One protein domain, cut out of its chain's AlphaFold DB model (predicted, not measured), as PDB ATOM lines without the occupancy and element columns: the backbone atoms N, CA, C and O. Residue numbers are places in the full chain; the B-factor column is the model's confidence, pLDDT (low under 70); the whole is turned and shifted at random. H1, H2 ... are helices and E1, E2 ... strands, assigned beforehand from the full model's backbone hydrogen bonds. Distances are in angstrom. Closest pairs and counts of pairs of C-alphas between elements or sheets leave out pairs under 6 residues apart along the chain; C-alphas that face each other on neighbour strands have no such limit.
ATOM      1  N   ALA A  21     -27.981  -3.438   4.000       52.62
ATOM      2  CA  ALA A  21     -27.439  -4.728   4.395       52.62
ATOM      3  C   ALA A  21     -27.329  -5.620   3.146       52.62
ATOM      4  O   ALA A  21     -28.244  -6.358   2.787       52.62
ATOM      5  N   GLY A  22     -26.232  -5.459   2.416       60.09
ATOM      6  CA  GLY A  22     -25.921  -6.158   1.186       60.09
ATOM      7  C   GLY A  22     -25.041  -7.351   1.504       60.09
ATOM      8  O   GLY A  22     -24.097  -7.261   2.291       60.09
ATOM      9  N   SER A  23     -25.342  -8.493   0.900       64.88
ATOM     10  CA  SER A  23     -24.435  -9.633   0.890       64.88
ATOM     11  C   SER A  23     -23.295  -9.357  -0.093       64.88
ATOM     12  O   SER A  23     -23.487  -9.371  -1.306       64.88
ATOM     13  N   TYR A  24     -22.086  -9.124   0.419       75.38
ATOM     14  CA  TYR A  24     -20.889  -9.017  -0.419       75.38
ATOM     15  C   TYR A  24     -20.343 -10.422  -0.651       75.38
ATOM     16  O   TYR A  24     -19.965 -11.094   0.304       75.38
ATOM     17  N   VAL A  25     -20.305 -10.897  -1.894       85.06
ATOM     18  CA  VAL A  25     -19.623 -12.163  -2.196       85.06
ATOM     19  C   VAL A  25     -18.141 -11.863  -2.344       85.06
ATOM     20  O   VAL A  25     -17.747 -11.093  -3.215       85.06
ATOM     21  N   GLY A  26     -17.330 -12.452  -1.478       88.81
ATOM     22  CA  GLY A  26     -15.884 -12.387  -1.575       88.81
ATOM     23  C   GLY A  26     -15.326 -13.599  -2.303       88.81
ATOM     24  O   GLY A  26     -15.897 -14.698  -2.275       88.81
ATOM     25  N   TYR A  27     -14.194 -13.376  -2.957       93.69
ATOM     26  CA  TYR A  27     -13.522 -14.363  -3.789       93.69
ATOM     27  C   TYR A  27     -12.049 -14.452  -3.405       93.69
ATOM     28  O   TYR A  27     -11.428 -13.472  -3.004       93.69
ATOM     29  N   SER A  28     -11.471 -15.639  -3.550       95.38
ATOM     30  CA  SER A  28     -10.034 -15.837  -3.379       95.38
ATOM     31  C   SER A  28      -9.526 -16.929  -4.303       95.38
ATOM     32  O   SER A  28     -10.227 -17.901  -4.572       95.38
ATOM     33  N   ASP A  29      -8.270 -16.808  -4.714       95.75
ATOM     34  CA  ASP A  29      -7.517 -17.830  -5.431       95.75
ATOM     35  C   ASP A  29      -6.129 -17.951  -4.801       95.75
ATOM     36  O   ASP A  29      -5.407 -16.965  -4.679       95.75
ATOM     37  N   THR A  30      -5.756 -19.156  -4.377       94.75
ATOM     38  CA  THR A  30      -4.454 -19.394  -3.740       94.75
ATOM     39  C   THR A  30      -3.304 -19.507  -4.738       94.75
ATOM     40  O   THR A  30      -2.149 -19.586  -4.326       94.75
ATOM     41  N   GLY A  31      -3.601 -19.641  -6.034       93.88
ATOM     42  CA  GLY A  31      -2.645 -20.132  -7.020       93.88
ATOM     43  C   GLY A  31      -2.216 -21.580  -6.746       93.88
ATOM     44  O   GLY A  31      -2.650 -22.214  -5.780       93.88
ATOM     45  N   TYR A  32      -1.365 -22.125  -7.620       93.12
ATOM     46  CA  TYR A  32      -0.747 -23.434  -7.397       93.12
ATOM     47  C   TYR A  32       0.425 -23.309  -6.424       93.12
ATOM     48  O   TYR A  32       1.350 -22.545  -6.675       93.12
ATOM     49  N   GLY A  33       0.425 -24.116  -5.365       90.94
ATOM     50  CA  GLY A  33       1.546 -24.142  -4.417       90.94
ATOM     51  C   GLY A  33       1.251 -24.824  -3.086       90.94
ATOM     52  O   GLY A  33       2.169 -25.113  -2.324       90.94
ATOM     53  N   ASN A  34      -0.016 -25.133  -2.804       93.81
ATOM     54  CA  ASN A  34      -0.378 -25.872  -1.603       93.81
ATOM     55  C   ASN A  34      -0.128 -27.373  -1.780       93.81
ATOM     56  O   ASN A  34      -0.578 -27.954  -2.759       93.81
ATOM     57  N   TYR A  35       0.487 -28.030  -0.796       95.38
ATOM     58  CA  TYR A  35       0.677 -29.494  -0.796       95.38
ATOM     59  C   TYR A  35      -0.446 -30.260  -0.083       95.38
ATOM     60  O   TYR A  35      -0.522 -31.482  -0.158       95.38
ATOM     61  N   SER A  36      -1.350 -29.547   0.591       96.00
ATOM     62  CA  SER A  36      -2.510 -30.121   1.270       96.00
ATOM     63  C   SER A  36      -3.792 -29.542   0.692       96.00
ATOM     64  O   SER A  36      -4.029 -28.338   0.783       96.00
ATOM     65  N   LYS A  37      -4.652 -30.413   0.146       94.69
ATOM     66  CA  LYS A  37      -5.979 -30.032  -0.365       94.69
ATOM     67  C   LYS A  37      -6.828 -29.353   0.711       94.69
ATOM     68  O   LYS A  37      -7.489 -28.359   0.435       94.69
ATOM     69  N   ARG A  38      -6.811 -29.896   1.935       95.56
ATOM     70  CA  ARG A  38      -7.605 -29.378   3.057       95.56
ATOM     71  C   ARG A  38      -7.173 -27.958   3.409       95.56
ATOM     72  O   ARG A  38      -8.011 -27.067   3.389       95.56
ATOM     73  N   ASN A  39      -5.874 -27.758   3.641       95.50
ATOM     74  CA  ASN A  39      -5.333 -26.438   3.972       95.50
ATOM     75  C   ASN A  39      -5.583 -25.433   2.841       95.50
ATOM     76  O   ASN A  39      -6.022 -24.322   3.087       95.50
ATOM     77  N   CYS A  40      -5.378 -25.848   1.591       96.44
ATOM     78  CA  CYS A  40      -5.637 -25.025   0.412       96.44
ATOM     79  C   CYS A  40      -7.076 -24.485   0.379       96.44
ATOM     80  O   CYS A  40      -7.279 -23.285   0.209       96.44
ATOM     81  N   CYS A  41      -8.070 -25.351   0.596       96.12
ATOM     82  CA  CYS A  41      -9.469 -24.934   0.630       96.12
ATOM     83  C   CYS A  41      -9.813 -24.074   1.845       96.12
ATOM     84  O   CYS A  41     -10.548 -23.101   1.705       96.12
ATOM     85  N   GLU A  42      -9.291 -24.419   3.019       95.62
ATOM     86  CA  GLU A  42      -9.512 -23.655   4.246       95.62
ATOM     87  C   GLU A  42      -9.003 -22.216   4.096       95.62
ATOM     88  O   GLU A  42      -9.754 -21.269   4.318       95.62
ATOM     89  N   GLN A  43      -7.774 -22.053   3.601       95.00
ATOM     90  CA  GLN A  43      -7.181 -20.742   3.332       95.00
ATOM     91  C   GLN A  43      -7.961 -19.972   2.260       95.00
ATOM     92  O   GLN A  43      -8.237 -18.789   2.440       95.00
ATOM     93  N   ALA A  44      -8.369 -20.635   1.171       96.12
ATOM     94  CA  ALA A  44      -9.141 -19.992   0.108       96.12
ATOM     95  C   ALA A  44     -10.493 -19.464   0.612       96.12
ATOM     96  O   ALA A  44     -10.886 -18.351   0.270       96.12
ATOM     97  N   VAL A  45     -11.212 -20.236   1.433       95.38
ATOM     98  CA  VAL A  45     -12.499 -19.793   1.990       95.38
ATOM     99  C   VAL A  45     -12.304 -18.670   3.004       95.38
ATOM    100  O   VAL A  45     -13.030 -17.681   2.950       95.38
ATOM    101  N   ILE A  46     -11.315 -18.782   3.893       94.62
ATOM    102  CA  ILE A  46     -11.012 -17.735   4.877       94.62
ATOM    103  C   ILE A  46     -10.676 -16.415   4.174       94.62
ATOM    104  O   ILE A  46     -11.260 -15.387   4.508       94.62
ATOM    105  N   ALA A  47      -9.814 -16.448   3.156       94.31
ATOM    106  CA  ALA A  47      -9.451 -15.265   2.382       94.31
ATOM    107  C   ALA A  47     -10.644 -14.684   1.603       94.31
ATOM    108  O   ALA A  47     -10.799 -13.465   1.535       94.31
ATOM    109  N   ALA A  48     -11.531 -15.533   1.071       94.75
ATOM    110  CA  ALA A  48     -12.769 -15.086   0.435       94.75
ATOM    111  C   ALA A  48     -13.714 -14.398   1.436       94.75
ATOM    112  O   ALA A  48     -14.355 -13.405   1.106       94.75
ATOM    113  N   GLN A  49     -13.786 -14.866   2.683       92.75
ATOM    114  CA  GLN A  49     -14.562 -14.177   3.716       92.75
ATOM    115  C   GLN A  49     -13.930 -12.840   4.118       92.75
ATOM    116  O   GLN A  49     -14.649 -11.863   4.313       92.75
ATOM    117  N   GLU A  50     -12.601 -12.773   4.217       93.12
ATOM    118  CA  GLU A  50     -11.885 -11.517   4.462       93.12
ATOM    119  C   GLU A  50     -12.129 -10.516   3.320       93.12
ATOM    120  O   GLU A  50     -12.319  -9.327   3.569       93.12
ATOM    121  N   ASP A  51     -12.188 -10.987   2.073       92.38
ATOM    122  CA  ASP A  51     -12.532 -10.166   0.911       92.38
ATOM    123  C   ASP A  51     -13.960  -9.624   0.961       92.38
ATOM    124  O   ASP A  51     -14.179  -8.419   0.817       92.38
ATOM    125  N   SER A  52     -14.918 -10.491   1.282       90.50
ATOM    126  CA  SER A  52     -16.311 -10.113   1.519       90.50
ATOM    127  C   SER A  52     -16.436  -9.051   2.622       90.50
ATOM    128  O   SER A  52     -17.093  -8.023   2.438       90.50
ATOM    129  N   ALA A  53     -15.743  -9.252   3.747       92.00
ATOM    130  CA  ALA A  53     -15.737  -8.321   4.870       92.00
ATOM    131  C   ALA A  53     -15.131  -6.959   4.492       92.00
ATOM    132  O   ALA A  53     -15.691  -5.922   4.851       92.00
ATOM    133  N   ARG A  54     -14.041  -6.937   3.710       91.31
ATOM    134  CA  ARG A  54     -13.481  -5.688   3.163       91.31
ATOM    135  C   ARG A  54     -14.471  -4.977   2.243       91.31
ATOM    136  O   ARG A  54     -14.536  -3.751   2.271       91.31
ATOM    137  N   GLY A  55     -15.237  -5.720   1.441       89.25
ATOM    138  CA  GLY A  55     -16.311  -5.173   0.608       89.25
ATOM    139  C   GLY A  55     -17.357  -4.423   1.436       89.25
ATOM    140  O   GLY A  55     -17.658  -3.270   1.136       89.25
ATOM    141  N   CYS A  56     -17.812  -5.038   2.528       88.75
ATOM    142  CA  CYS A  56     -18.714  -4.416   3.500       88.75
ATOM    143  C   CYS A  56     -18.121  -3.148   4.143       88.75
ATOM    144  O   CYS A  56     -18.770  -2.108   4.206       88.75
ATOM    145  N   GLN A  57     -16.859  -3.196   4.571       89.75
ATOM    146  CA  GLN A  57     -16.204  -2.045   5.201       89.75
ATOM    147  C   GLN A  57     -16.036  -0.858   4.245       89.75
ATOM    148  O   GLN A  57     -16.160   0.292   4.659       89.75
ATOM    149  N   ARG A  58     -15.776  -1.114   2.956       87.94
ATOM    150  CA  ARG A  58     -15.622  -0.056   1.940       87.94
ATOM    151  C   ARG A  58     -16.894   0.759   1.720       87.94
ATOM    152  O   ARG A  58     -16.794   1.899   1.281       87.94
ATOM    153  N   THR A  59     -18.059   0.194   2.014       83.94
ATOM    154  CA  THR A  59     -19.353   0.882   1.905       83.94
ATOM    155  C   THR A  59     -19.830   1.467   3.234       83.94
ATOM    156  O   THR A  59     -20.943   1.977   3.311       83.94
ATOM    157  N   GLY A  60     -18.979   1.441   4.267       85.38
ATOM    158  CA  GLY A  60     -19.280   1.986   5.591       85.38
ATOM    159  C   GLY A  60     -20.066   1.042   6.502       85.38
ATOM    160  O   GLY A  60     -20.492   1.473   7.570       85.38
ATOM    161  N   GLY A  61     -20.255  -0.219   6.104       87.50
ATOM    162  CA  GLY A  61     -20.924  -1.230   6.919       87.50
ATOM    163  C   GLY A  61     -19.991  -1.970   7.885       87.50
ATOM    164  O   GLY A  61     -18.761  -1.910   7.800       87.50
ATOM    165  N   PHE A  62     -20.599  -2.722   8.797       88.88
ATOM    166  CA  PHE A  62     -19.947  -3.529   9.823       88.88
ATOM    167  C   PHE A  62     -20.083  -5.026   9.499       88.88
ATOM    168  O   PHE A  62     -21.183  -5.582   9.583       88.88
ATOM    169  N   PRO A  63     -18.989  -5.721   9.134       87.88
ATOM    170  CA  PRO A  63     -19.056  -7.136   8.786       87.88
ATOM    171  C   PRO A  63     -19.215  -8.027  10.030       87.88
ATOM    172  O   PRO A  63     -18.407  -7.966  10.956       87.88
ATOM    173  N   ASP A  64     -20.198  -8.932  10.021       85.81
ATOM    174  CA  ASP A  64     -20.315 -10.031  10.995       85.81
ATOM    175  C   ASP A  64     -19.436 -11.209  10.550       85.81
ATOM    176  O   ASP A  64     -19.897 -12.240  10.045       85.81
ATOM    177  N   TYR A  65     -18.126 -10.998  10.659       78.00
ATOM    178  CA  TYR A  65     -17.121 -11.964  10.243       78.00
ATOM    179  C   TYR A  65     -16.831 -12.979  11.355       78.00
ATOM    180  O   TYR A  65     -16.303 -12.642  12.414       78.00
ATOM    181  N   LYS A  66     -17.121 -14.256  11.083       76.06
ATOM    182  CA  LYS A  66     -16.657 -15.394  11.884       76.06
ATOM    183  C   LYS A  66     -15.747 -16.239  11.008       76.06
ATOM    184  O   LYS A  66     -16.215 -16.784  10.012       76.06
ATOM    185  N   ARG A  67     -14.468 -16.326  11.381       70.94
ATOM    186  CA  ARG A  67     -13.440 -17.093  10.665       70.94
ATOM    187  C   ARG A  67     -13.738 -18.590  10.774       70.94
ATOM    188  O   ARG A  67     -13.282 -19.261  11.692       70.94
ATOM    189  N   ASP A  68     -14.558 -19.082   9.855       77.38
ATOM    190  CA  ASP A  68     -15.031 -20.465   9.799       77.38
ATOM    191  C   ASP A  68     -15.099 -20.900   8.337       77.38
ATOM    192  O   ASP A  68     -15.993 -20.489   7.595       77.38
ATOM    193  N   ALA A  69     -14.165 -21.752   7.915       70.94
ATOM    194  CA  ALA A  69     -14.095 -22.238   6.539       70.94
ATOM    195  C   ALA A  69     -15.329 -23.053   6.102       70.94
ATOM    196  O   ALA A  69     -15.517 -23.282   4.910       70.94
ATOM    197  N   SER A  70     -16.198 -23.451   7.036       77.25
ATOM    198  CA  SER A  70     -17.486 -24.090   6.737       77.25
ATOM    199  C   SER A  70     -18.505 -23.103   6.153       77.25
ATOM    200  O   SER A  70     -19.477 -23.516   5.526       77.25
ATOM    201  N   ARG A  71     -18.291 -21.792   6.323       82.31
ATOM    202  CA  ARG A  71     -19.162 -20.714   5.816       82.31
ATOM    203  C   ARG A  71     -18.760 -20.237   4.418       82.31
ATOM    204  O   ARG A  71     -18.753 -19.042   4.130       82.31
ATOM    205  N   GLY A  72     -18.384 -21.165   3.548       89.12
ATOM    206  CA  GLY A  72     -18.029 -20.865   2.170       89.12
ATOM    207  C   GLY A  72     -17.908 -22.119   1.324       89.12
ATOM    208  O   GLY A  72     -18.154 -23.234   1.772       89.12
ATOM    209  N   SER A  73     -17.558 -21.923   0.062       93.88
ATOM    210  CA  SER A  73     -17.352 -22.998  -0.901       93.88
ATOM    211  C   SER A  73     -15.937 -22.940  -1.444       93.88
ATOM    212  O   SER A  73     -15.392 -21.863  -1.671       93.88
ATOM    213  N   CYS A  74     -15.354 -24.114  -1.670       95.88
ATOM    214  CA  CYS A  74     -14.043 -24.260  -2.280       95.88
ATOM    215  C   CYS A  74     -14.144 -25.120  -3.536       95.88
ATOM    216  O   CYS A  74     -14.659 -26.240  -3.493       95.88
ATOM    217  N   LYS A  75     -13.579 -24.627  -4.635       96.88
ATOM    218  CA  LYS A  75     -13.199 -25.436  -5.795       96.88
ATOM    219  C   LYS A  75     -11.692 -25.629  -5.773       96.88
ATOM    220  O   LYS A  75     -10.963 -24.743  -5.339       96.88
ATOM    221  N   TRP A  76     -11.222 -26.778  -6.235       96.50
ATOM    222  CA  TRP A  76      -9.797 -27.074  -6.259       96.50
ATOM    223  C   TRP A  76      -9.398 -27.761  -7.553       96.50
ATOM    224  O   TRP A  76     -10.138 -28.563  -8.120       96.50
ATOM    225  N   GLU A  77      -8.177 -27.469  -7.969       97.25
ATOM    226  CA  GLU A  77      -7.478 -28.098  -9.075       97.25
ATOM    227  C   GLU A  77      -6.166 -28.677  -8.544       97.25
ATOM    228  O   GLU A  77      -5.617 -28.206  -7.543       97.25
ATOM    229  N   ARG A  78      -5.635 -29.706  -9.208       96.88
ATOM    230  CA  ARG A  78      -4.336 -30.290  -8.850       96.88
ATOM    231  C   ARG A  78      -3.480 -30.535 -10.080       96.88
ATOM    232  O   ARG A  78      -3.997 -30.916 -11.125       96.88
ATOM    233  N   LYS A  79      -2.170 -30.386  -9.918       97.31
ATOM    234  CA  LYS A  79      -1.164 -30.809 -10.899       97.31
ATOM    235  C   LYS A  79       0.077 -31.339 -10.187       97.31
ATOM    236  O   LYS A  79       0.157 -31.288  -8.960       97.31
ATOM    237  N   ARG A  80       1.024 -31.874 -10.953       97.25
ATOM    238  CA  ARG A  80       2.337 -32.267 -10.435       97.25
ATOM    239  C   ARG A  80       3.307 -31.086 -10.507       97.25
ATOM    240  O   ARG A  80       3.257 -30.322 -11.470       97.25
ATOM    241  N   ASP A  81       4.139 -30.921  -9.483       94.75
ATOM    242  CA  ASP A  81       5.304 -30.030  -9.529       94.75
ATOM    243  C   ASP A  81       6.489 -30.697 -10.259       94.75
ATOM    244  O   ASP A  81       6.384 -31.832 -10.734       94.75
ATOM    245  N   ALA A  82       7.625 -30.000 -10.351       95.56
ATOM    246  CA  ALA A  82       8.838 -30.516 -10.995       95.56
ATOM    247  C   ALA A  82       9.405 -31.776 -10.306       95.56
ATOM    248  O   ALA A  82      10.110 -32.562 -10.928       95.56
ATOM    249  N   GLN A  83       9.071 -31.989  -9.032       96.00
ATOM    250  CA  GLN A  83       9.464 -33.136  -8.217       96.00
ATOM    251  C   GLN A  83       8.382 -34.230  -8.188       96.00
ATOM    252  O   GLN A  83       8.431 -35.133  -7.355       96.00
ATOM    253  N   SER A  84       7.389 -34.168  -9.081       95.50
ATOM    254  CA  SER A  84       6.265 -35.110  -9.145       95.50
ATOM    255  C   SER A  84       5.410 -35.179  -7.871       95.50
ATOM    256  O   SER A  84       4.665 -36.141  -7.665       95.50
ATOM    257  N   ARG A  85       5.418 -34.151  -7.023       95.81
ATOM    258  CA  ARG A  85       4.503 -34.021  -5.879       95.81
ATOM    259  C   ARG A  85       3.202 -33.372  -6.326       95.81
ATOM    260  O   ARG A  85       3.175 -32.578  -7.262       95.81
ATOM    261  N   TRP A  86       2.097 -33.725  -5.674       96.31
ATOM    262  CA  TRP A  86       0.822 -33.053  -5.924       96.31
ATOM    263  C   TRP A  86       0.847 -31.648  -5.330       96.31
ATOM    264  O   TRP A  86       1.085 -31.487  -4.135       96.31
ATOM    265  N   ILE A  87       0.540 -30.656  -6.161       97.44
ATOM    266  CA  ILE A  87       0.266 -29.286  -5.739       97.44
ATOM    267  C   ILE A  87      -1.164 -28.911  -6.113       97.44
ATOM    268  O   ILE A  87      -1.668 -29.266  -7.183       97.44
ATOM    269  N   TYR A  88      -1.812 -28.189  -5.212       97.19
ATOM    270  CA  TYR A  88      -3.199 -27.771  -5.297       97.19
ATOM    271  C   TYR A  88      -3.281 -26.264  -5.529       97.19
ATOM    272  O   TYR A  88      -2.474 -25.495  -4.992       97.19
ATOM    273  N   ARG A  89      -4.280 -25.874  -6.320       97.56
ATOM    274  CA  ARG A  89      -4.808 -24.514  -6.431       97.56
ATOM    275  C   ARG A  89      -6.249 -24.540  -5.971       97.56
ATOM    276  O   ARG A  89      -6.989 -25.429  -6.390       97.56
ATOM    277  N   CYS A  90      -6.638 -23.601  -5.120       97.25
ATOM    278  CA  CYS A  90      -7.995 -23.532  -4.604       97.25
ATOM    279  C   CYS A  90      -8.593 -22.157  -4.844       97.25
ATOM    280  O   CYS A  90      -7.960 -21.137  -4.577       97.25
ATOM    281  N   THR A  91      -9.837 -22.163  -5.301       97.31
ATOM    282  CA  THR A  91     -10.666 -20.976  -5.454       97.31
ATOM    283  C   THR A  91     -11.763 -21.028  -4.402       97.31
ATOM    284  O   THR A  91     -12.539 -21.985  -4.355       97.31
ATOM    285  N   GLY A  92     -11.804 -20.017  -3.543       95.81
ATOM    286  CA  GLY A  92     -12.772 -19.881  -2.465       95.81
ATOM    287  C   GLY A  92     -13.818 -18.830  -2.797       95.81
ATOM    288  O   GLY A  92     -13.499 -17.792  -3.374       95.81
ATOM    289  N   THR A  93     -15.058 -19.087  -2.398       95.12
ATOM    290  CA  THR A  93     -16.143 -18.101  -2.399       95.12
ATOM    291  C   THR A  93     -16.832 -18.108  -1.054       95.12
ATOM    292  O   THR A  93     -17.148 -19.181  -0.532       95.12
ATOM    293  N   ALA A  94     -17.115 -16.934  -0.511       93.19
ATOM    294  CA  ALA A  94     -17.848 -16.821   0.737       93.19
ATOM    295  C   ALA A  94     -18.602 -15.498   0.823       93.19
ATOM    296  O   ALA A  94     -18.235 -14.520   0.177       93.19
ATOM    297  N   THR A  95     -19.631 -15.470   1.662       90.00
ATOM    298  CA  THR A  95     -20.445 -14.280   1.891       90.00
ATOM    299  C   THR A  95     -20.486 -14.001   3.383       90.00
ATOM    300  O   THR A  95     -20.904 -14.851   4.170       90.00
ATOM    301  N   VAL A  96     -20.062 -12.804   3.768       87.38
ATOM    302  CA  VAL A  96     -20.177 -12.265   5.120       87.38
ATOM    303  C   VAL A  96     -21.379 -11.329   5.158       87.38
ATOM    304  O   VAL A  96     -21.630 -10.569   4.221       87.38
ATOM    305  N   LEU A  97     -22.151 -11.409   6.242       84.81
ATOM    306  CA  LEU A  97     -23.269 -10.504   6.468       84.81
ATOM    307  C   LEU A  97     -22.728  -9.112   6.805       84.81
ATOM    308  O   LEU A  97     -21.903  -8.973   7.706       84.81
ATOM    309  N   CYS A  98     -23.217  -8.099   6.098       84.12
ATOM    310  CA  CYS A  98     -22.896  -6.701   6.350       84.12
ATOM    311  C   CYS A  98     -24.063  -6.022   7.072       84.12
ATOM    312  O   CYS A  98     -25.208  -6.183   6.643       84.12
ATOM    313  N   ARG A  99     -23.775  -5.309   8.163       81.25
ATOM    314  CA  ARG A  99     -24.747  -4.524   8.938       81.25
ATOM    315  C   ARG A  99     -24.495  -3.032   8.824       81.25
ATOM    316  O   ARG A  99     -23.319  -2.658   8.637       81.25
TER     317      ARG A  99
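This is residues 21 to 99 of the 99 residues of an uncharacterized protein of Myxococcales bacterium (UniProt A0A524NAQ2). A narrow antiparallel sheet of three strands has one long helix, H1, packed on one face and its other face bare, and the whole is drawn out into a rod. The turn of the hairpin of E2 and E3, near Gln 83, makes one end of the rod, and both ends of the printed part, Ala 21 and Arg 99, lie near the other, their C-alphas 5.3 A apart. The printed part has 79 residues, with E1, H1, E2 and E3 along the chain, sheet order E1, E3, E2, and the class mixed, helices and strands. It is only just loose, close to compact, with a radius of gyration of the C-alphas of 14.1 A and spans of 47 by 20 by 13 A.

E1, residues 24 to 29, begins at C-alpha (-20.889, -9.017, -0.419) and is 16.8 A long. H1, residues 37 to 58, measures 31.6 A. E2, residues 72 to 80, measures 26.5 A. E3, residues 86 to 98, measures 37.5 A and ends at C-alpha (-22.896, -6.701, 6.350).

Inner strand E3 is antiparallel to E1, with N 26 and O 94 2.8 A apart, and to E2, with N 75 and O 91 2.9 A apart. H1 is on the sheet; its closest C-alphas are Ser 52 to Gly 26 of E1, 3.9 A, Ala 44 to Gly 92 of E3, 4.5 A, and Cys 41 to Cys 74 of E2, 5.5 A. E1, H1 and E2 form a split strand-helix-strand unit, two strands running the same way with E3 between them, and its crossover is right-handed. Every O i to N i+4 pair in H1 is within hydrogen-bond range.

The two farthest C-alphas, of Ala 21 and Gln 83, are 48.2 A apart. The printed part has no cut. H1 to E2 is a long link, in which residues 63 to 64 pair antiparallel with residues 97 to 98 of E3. Residues 21 to 23 have pLDDT under 70.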